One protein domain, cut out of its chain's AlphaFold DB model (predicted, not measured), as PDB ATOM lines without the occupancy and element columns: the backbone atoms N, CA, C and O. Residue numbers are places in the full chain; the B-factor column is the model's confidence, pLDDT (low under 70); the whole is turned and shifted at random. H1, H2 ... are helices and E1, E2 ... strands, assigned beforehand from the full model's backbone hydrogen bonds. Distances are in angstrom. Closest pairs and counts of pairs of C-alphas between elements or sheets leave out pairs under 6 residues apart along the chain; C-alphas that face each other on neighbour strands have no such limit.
ATOM      1  N   VAL A  17      13.851 -22.868  34.645       92.19
ATOM      2  CA  VAL A  17      13.758 -21.853  35.708       92.19
ATOM      3  C   VAL A  17      14.784 -22.112  36.810       92.19
ATOM      4  O   VAL A  17      14.640 -23.042  37.603       92.19
ATOM      5  N   LEU A  18      15.781 -21.233  36.928       92.69
ATOM      6  CA  LEU A  18      16.760 -21.282  38.011       92.69
ATOM      7  C   LEU A  18      16.245 -20.550  39.252       92.69
ATOM      8  O   LEU A  18      15.969 -19.346  39.222       92.69
ATOM      9  N   VAL A  19      16.201 -21.264  40.377       92.62
ATOM     10  CA  VAL A  19      15.856 -20.709  41.690       92.62
ATOM     11  C   VAL A  19      17.109 -20.613  42.555       92.62
ATOM     12  O   VAL A  19      17.489 -21.568  43.221       92.62
ATOM     13  N   ILE A  20      17.719 -19.427  42.575       91.06
ATOM     14  CA  ILE A  20      18.903 -19.149  43.404       91.06
ATOM     15  C   ILE A  20      18.486 -19.032  44.871       91.06
ATOM     16  O   ILE A  20      17.695 -18.146  45.219       91.06
ATOM     17  N   GLN A  21      18.991 -19.903  45.737       88.25
ATOM     18  CA  GLN A  21      18.634 -19.923  47.161       88.25
ATOM     19  C   GLN A  21      19.484 -18.946  47.998       88.25
ATOM     20  O   GLN A  21      20.444 -18.360  47.509       88.25
ATOM     21  N   ARG A  22      19.115 -18.708  49.270       85.00
ATOM     22  CA  ARG A  22      19.817 -17.737  50.149       85.00
ATOM     23  C   ARG A  22      21.232 -18.166  50.528       85.00
ATOM     24  O   ARG A  22      22.085 -17.310  50.719       85.00
ATOM     25  N   CYS A  23      21.445 -19.468  50.657       86.75
ATOM     26  CA  CYS A  23      22.731 -20.077  50.967       86.75
ATOM     27  C   CYS A  23      23.774 -19.929  49.849       86.75
ATOM     28  O   CYS A  23      24.968 -20.110  50.094       86.75
ATOM     29  N   GLU A  24      23.337 -19.604  48.631       89.69
ATOM     30  CA  GLU A  24      24.203 -19.506  47.468       89.69
ATOM     31  C   GLU A  24      24.887 -18.144  47.441       89.69
ATOM     32  O   GLU A  24      24.287 -17.103  47.168       89.69
ATOM     33  N   VAL A  25      26.182 -18.171  47.733       90.88
ATOM     34  CA  VAL A  25      27.038 -16.982  47.750       90.88
ATOM     35  C   VAL A  25      27.995 -16.936  46.564       90.88
ATOM     36  O   VAL A  25      28.690 -15.945  46.399       90.88
ATOM     37  N   ARG A  26      28.058 -17.964  45.712       93.75
ATOM     38  CA  ARG A  26      28.969 -18.035  44.554       93.75
ATOM     39  C   ARG A  26      28.203 -18.362  43.275       93.75
ATOM     40  O   ARG A  26      27.121 -18.935  43.330       93.75
ATOM     41  N   CYS A  27      28.755 -17.960  42.133       93.56
ATOM     42  CA  CYS A  27      28.176 -18.249  40.823       93.56
ATOM     43  C   CYS A  27      28.758 -19.551  40.269       93.56
ATOM     44  O   CYS A  27      29.950 -19.589  39.976       93.56
ATOM     45  N   ASN A  28      27.924 -20.578  40.078       92.75
ATOM     46  CA  ASN A  28      28.375 -21.876  39.555       92.75
ATOM     47  C   ASN A  28      28.652 -21.866  38.044       92.75
ATOM     48  O   ASN A  28      29.315 -22.768  37.546       92.75
ATOM     49  N   PHE A  29      28.158 -20.862  37.312       92.25
ATOM     50  CA  PHE A  29      28.427 -20.715  35.877       92.25
ATOM     51  C   PHE A  29      29.711 -19.936  35.581       92.25
ATOM     52  O   PHE A  29      30.231 -19.986  34.470       92.25
ATOM     53  N   CYS A  30      30.221 -19.171  36.548       92.62
ATOM     54  CA  CYS A  30      31.514 -18.528  36.386       92.62
ATOM     55  C   CYS A  30      32.628 -19.561  36.539       92.62
ATOM     56  O   CYS A  30      32.567 -20.430  37.402       92.62
ATOM     57  N   THR A  31      33.678 -19.413  35.738       92.94
ATOM     58  CA  THR A  31      34.900 -20.218  35.812       92.94
ATOM     59  C   THR A  31      36.085 -19.352  36.265       92.94
ATOM     60  O   THR A  31      36.038 -18.118  36.199       92.94
ATOM     61  N   GLY A  32      37.141 -19.988  36.789       93.88
ATOM     62  CA  GLY A  32      38.357 -19.312  37.269       93.88
ATOM     63  C   GLY A  32      38.136 -18.427  38.505       93.88
ATOM     64  O   GLY A  32      37.309 -18.732  39.364       93.88
ATOM     65  N   ASP A  33      38.841 -17.297  38.578       92.44
ATOM     66  CA  ASP A  33      38.801 -16.376  39.731       92.44
ATOM     67  C   ASP A  33      37.419 -15.754  39.971       92.44
ATOM     68  O   ASP A  33      37.068 -15.351  41.080       92.44
ATOM     69  N   LYS A  34      36.578 -15.698  38.934       89.25
ATOM     70  CA  LYS A  34      35.202 -15.198  39.062       89.25
ATOM     71  C   LYS A  34      34.293 -16.190  39.791       89.25
ATOM     72  O   LYS A  34      33.324 -15.758  40.410       89.25
ATOM     73  N   ALA A  35      34.609 -17.486  39.745       89.38
ATOM     74  CA  ALA A  35      33.853 -18.539  40.425       89.38
ATOM     75  C   ALA A  35      34.034 -18.485  41.951       89.38
ATOM     76  O   ALA A  35      33.122 -18.797  42.718       89.38
ATOM     77  N   THR A  36      35.221 -18.073  42.406       89.25
ATOM     78  CA  THR A  36      35.572 -18.049  43.830       89.25
ATOM     79  C   THR A  36      35.024 -16.820  44.550       89.25
ATOM     80  O   THR A  36      34.852 -16.873  45.772       89.25
ATOM     81  N   LYS A  37      34.689 -15.750  43.810       93.31
ATOM     82  CA  LYS A  37      34.179 -14.485  44.350       93.31
ATOM     83  C   LYS A  37      32.855 -14.690  45.105       93.31
ATOM     84  O   LYS A  37      31.827 -14.948  44.471       93.31
ATOM     85  N   PRO A  38      32.842 -14.537  46.442       93.50
ATOM     86  CA  PRO A  38      31.607 -14.584  47.201       93.50
ATOM     87  C   PRO A  38      30.821 -13.277  47.021       93.50
ATOM     88  O   PRO A  38      31.376 -12.176  47.017       93.50
ATOM     89  N   TRP A  39      29.508 -13.394  46.894       92.62
ATOM     90  CA  TRP A  39      28.564 -12.291  46.832       92.62
ATOM     91  C   TRP A  39      27.988 -12.039  48.220       92.62
ATOM     92  O   TRP A  39      27.516 -12.958  48.885       92.62
ATOM     93  N   LYS A  40      27.971 -10.767  48.634       90.56
ATOM     94  CA  LYS A  40      27.457 -10.353  49.950       90.56
ATOM     95  C   LYS A  40      25.971 -10.683  50.143       90.56
ATOM     96  O   LYS A  40      25.540 -10.946  51.257       90.56
ATOM     97  N   TYR A  41      25.193 -10.670  49.059       86.69
ATOM     98  CA  TYR A  41      23.762 -10.965  49.088       86.69
ATOM     99  C   TYR A  41      23.332 -11.756  47.848       86.69
ATOM    100  O   TYR A  41      23.787 -11.474  46.736       86.69
ATOM    101  N   ALA A  42      22.372 -12.671  48.017       86.88
ATOM    102  CA  ALA A  42      21.829 -13.497  46.933       86.88
ATOM    103  C   ALA A  42      21.216 -12.677  45.779       86.88
ATOM    104  O   ALA A  42      21.204 -13.113  44.628       86.88
ATOM    105  N   TRP A  43      20.726 -11.460  46.046       89.50
ATOM    106  CA  TRP A  43      20.185 -10.590  44.997       89.50
ATOM    107  C   TRP A  43      21.267 -10.111  44.015       89.50
ATOM    108  O   TRP A  43      21.002 -10.025  42.813       89.50
ATOM    109  N   PHE A  44      22.492  -9.861  44.493       93.94
ATOM    110  CA  PHE A  44      23.614  -9.506  43.627       93.94
ATOM    111  C   PHE A  44      24.009 -10.684  42.738       93.94
ATOM    112  O   PHE A  44      24.198 -10.501  41.535       93.94
ATOM    113  N   LEU A  45      24.042 -11.892  43.308       93.38
ATOM    114  CA  LEU A  45      24.294 -13.117  42.558       93.38
ATOM    115  C   LEU A  45      23.256 -13.307  41.441       93.38
ATOM    116  O   LEU A  45      23.618 -13.523  40.289       93.38
ATOM    117  N   ARG A  46      21.965 -13.117  41.738       92.69
ATOM    118  CA  ARG A  46      20.889 -13.174  40.729       92.69
ATOM    119  C   ARG A  46      21.081 -12.159  39.610       92.69
ATOM    120  O   ARG A  46      20.921 -12.500  38.440       92.69
ATOM    121  N   ARG A  47      21.410 -10.910  39.955       94.19
ATOM    122  CA  ARG A  47      21.663  -9.854  38.964       94.19
ATOM    123  C   ARG A  47      22.845 -10.219  38.071       94.19
ATOM    124  O   ARG A  47      22.759 -10.029  36.863       94.19
ATOM    125  N   HIS A  48      23.904 -10.769  38.654       94.00
ATOM    126  CA  HIS A  48      25.063 -11.255  37.921       94.00
ATOM    127  C   HIS A  48      24.700 -12.400  36.965       94.00
ATOM    128  O   HIS A  48      24.992 -12.294  35.777       94.00
ATOM    129  N   VAL A  49      23.987 -13.433  37.434       93.31
ATOM    130  CA  VAL A  49      23.566 -14.561  36.584       93.31
ATOM    131  C   VAL A  49      22.699 -14.083  35.419       93.31
ATOM    132  O   VAL A  49      22.977 -14.424  34.272       93.31
ATOM    133  N   ARG A  50      21.727 -13.195  35.668       92.25
ATOM    134  CA  ARG A  50      20.898 -12.624  34.592       92.25
ATOM    135  C   ARG A  50      21.708 -11.815  33.578       92.25
ATOM    136  O   ARG A  50      21.463 -11.918  32.382       92.25
ATOM    137  N   ALA A  51      22.632 -10.982  34.053       91.62
ATOM    138  CA  ALA A  51      23.372 -10.055  33.201       91.62
ATOM    139  C   ALA A  51      24.458 -10.741  32.366       91.62
ATOM    140  O   ALA A  51      24.706 -10.318  31.236       91.62
ATOM    141  N   ILE A  52      25.113 -11.759  32.929       92.06
ATOM    142  CA  ILE A  52      26.272 -12.417  32.322       92.06
ATOM    143  C   ILE A  52      25.881 -13.722  31.628       92.06
ATOM    144  O   ILE A  52      26.316 -13.945  30.503       92.06
ATOM    145  N   HIS A  53      25.047 -14.554  32.257       90.81
ATOM    146  CA  HIS A  53      24.764 -15.913  31.780       90.81
ATOM    147  C   HIS A  53      23.418 -16.039  31.050       90.81
ATOM    148  O   HIS A  53      23.316 -16.825  30.121       90.81
ATOM    149  N   CYS A  54      22.402 -15.233  31.388       88.62
ATOM    150  CA  CYS A  54      21.095 -15.282  30.705       88.62
ATOM    151  C   CYS A  54      20.961 -14.302  29.526       88.62
ATOM    152  O   CYS A  54      19.902 -14.224  28.898       88.62
ATOM    153  N   LYS A  55      21.982 -13.485  29.235       83.50
ATOM    154  CA  LYS A  55      21.893 -12.499  28.153       83.50
ATOM    155  C   LYS A  55      22.000 -13.212  26.803       83.50
ATOM    156  O   LYS A  55      23.081 -13.658  26.419       83.50
ATOM    157  N   LYS A  56      20.878 -13.281  26.074       70.44
ATOM    158  CA  LYS A  56      20.808 -13.867  24.726       70.44
ATOM    159  C   LYS A  56      21.909 -13.283  23.831       70.44
ATOM    160  O   LYS A  56      21.994 -12.067  23.667       70.44
ATOM    161  N   GLY A  57      22.747 -14.162  23.280       67.00
ATOM    162  CA  GLY A  57      23.731 -13.828  22.246       67.00
ATOM    163  C   GLY A  57      25.182 -13.614  22.696       67.00
ATOM    164  O   GLY A  57      25.995 -13.267  21.846       67.00
ATOM    165  N   LYS A  58      25.543 -13.800  23.978       58.78
ATOM    166  CA  LYS A  58      26.945 -13.610  24.430       58.78
ATOM    167  C   LYS A  58      27.544 -14.687  25.342       58.78
ATOM    168  O   LYS A  58      28.715 -14.572  25.689       58.78
ATOM    169  N   GLY A  59      26.796 -15.721  25.708       50.38
ATOM    170  CA  GLY A  59      27.291 -16.825  26.532       50.38
ATOM    171  C   GLY A  59      26.691 -18.149  26.084       50.38
ATOM    172  O   GLY A  59      25.657 -18.141  25.415       50.38
ATOM    173  N   GLU A  60      27.379 -19.245  26.420       58.81
ATOM    174  CA  GLU A  60      26.935 -20.642  26.292       58.81
ATOM    175  C   GLU A  60      25.412 -20.737  26.418       58.81
ATOM    176  O   GLU A  60      24.850 -20.163  27.347       58.81
ATOM    177  N   GLY A  61      24.757 -21.361  25.435       59.62
ATOM    178  CA  GLY A  61      23.316 -21.283  25.163       59.62
ATOM    179  C   GLY A  61      22.397 -21.867  26.236       59.62
ATOM    180  O   GLY A  61      21.596 -22.749  25.946       59.62
ATOM    181  N   PHE A  62      22.487 -21.369  27.463       75.00
ATOM    182  CA  PHE A  62      21.580 -21.683  28.545       75.00
ATOM    183  C   PHE A  62      20.272 -20.937  28.300       75.00
ATOM    184  O   PHE A  62      20.206 -19.708  28.410       75.00
ATOM    185  N   ASP A  63      19.211 -21.677  27.984       83.75
ATOM    186  CA  ASP A  63      17.844 -21.152  27.996       83.75
ATOM    187  C   ASP A  63      17.351 -21.078  29.448       83.75
ATOM    188  O   ASP A  63      16.465 -21.812  29.890       83.75
ATOM    189  N   LEU A  64      18.045 -20.247  30.233       88.19
ATOM    190  CA  LEU A  64      17.841 -20.112  31.664       88.19
ATOM    191  C   LEU A  64      17.027 -18.867  31.982       88.19
ATOM    192  O   LEU A  64      17.419 -17.740  31.664       88.19
ATOM    193  N   GLN A  65      15.953 -19.054  32.739       88.31
ATOM    194  CA  GLN A  65      15.188 -17.968  33.326       88.31
ATOM    195  C   GLN A  65      15.417 -17.939  34.837       88.31
ATOM    196  O   GLN A  65      14.936 -18.784  35.586       88.31
ATOM    197  N   VAL A  66      16.154 -16.942  35.327       90.38
ATOM    198  CA  VAL A  66      16.320 -16.760  36.778       90.38
ATOM    199  C   VAL A  66      15.001 -16.284  37.373       90.38
ATOM    200  O   VAL A  66      14.504 -15.222  36.985       90.38
ATOM    201  N   SER A  67      14.472 -17.012  38.359       87.88
ATOM    202  CA  SER A  67      13.188 -16.681  38.973       87.88
ATOM    203  C   SER A  67      13.161 -15.233  39.493       87.88
ATOM    204  O   SER A  67      14.093 -14.725  40.132       87.88
TER     205      SER A  67
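AT A GLANCE: This is residues 17 to 67 of the 392 residues of an uncharacterized protein of Cercospora berteroae (UniProt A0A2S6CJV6). There is little regular structure: a flat body built largely of loops, with one helix, H2, along one side and residues 17 to 32 winding as a loop before the four-residue H1. The chain folds back after H2, and the strand E1 brings the last residues beside the first, residues 17 to 18 pairing in parallel with residues 65 to 66. The printed part has 51 residues, 19 of them in named elements in the order H1, H2, E1, mostly helix; it is compact, with a radius of gyration of the C-alphas of 10.5 A and spans of 28 by 25 by 12 A.

HOW THE PARTS SIT: H1, residues 33 to 36, is apart from H2, residues 42 to 53, and from E1, residues 64 to 66. The closest C-alphas of H2 and E1, those of Arg 50 and Val 66, are 6.5 A apart. E1 pairs with no named strand. Every O i to N i+4 pair of H2 is within hydrogen-bond range; H1 is too short for such a pair.

IN THESE COORDINATES: H1 begins at C-alpha 33 (38.801, -16.376, 39.731) and spans 5.5 A. H2 spans 15.6 A and E1 6.3 A, ending at C-alpha 66 (16.320, -16.760, 36.778).

THE WHOLE: The farthest C-alphas, of Cys 23 and Gly 57, are 29.4 A apart. The printed part has no cut; the link H1 to H2 is tight and H2 to E1 short. Residues 57 to 61 have pLDDT under 70.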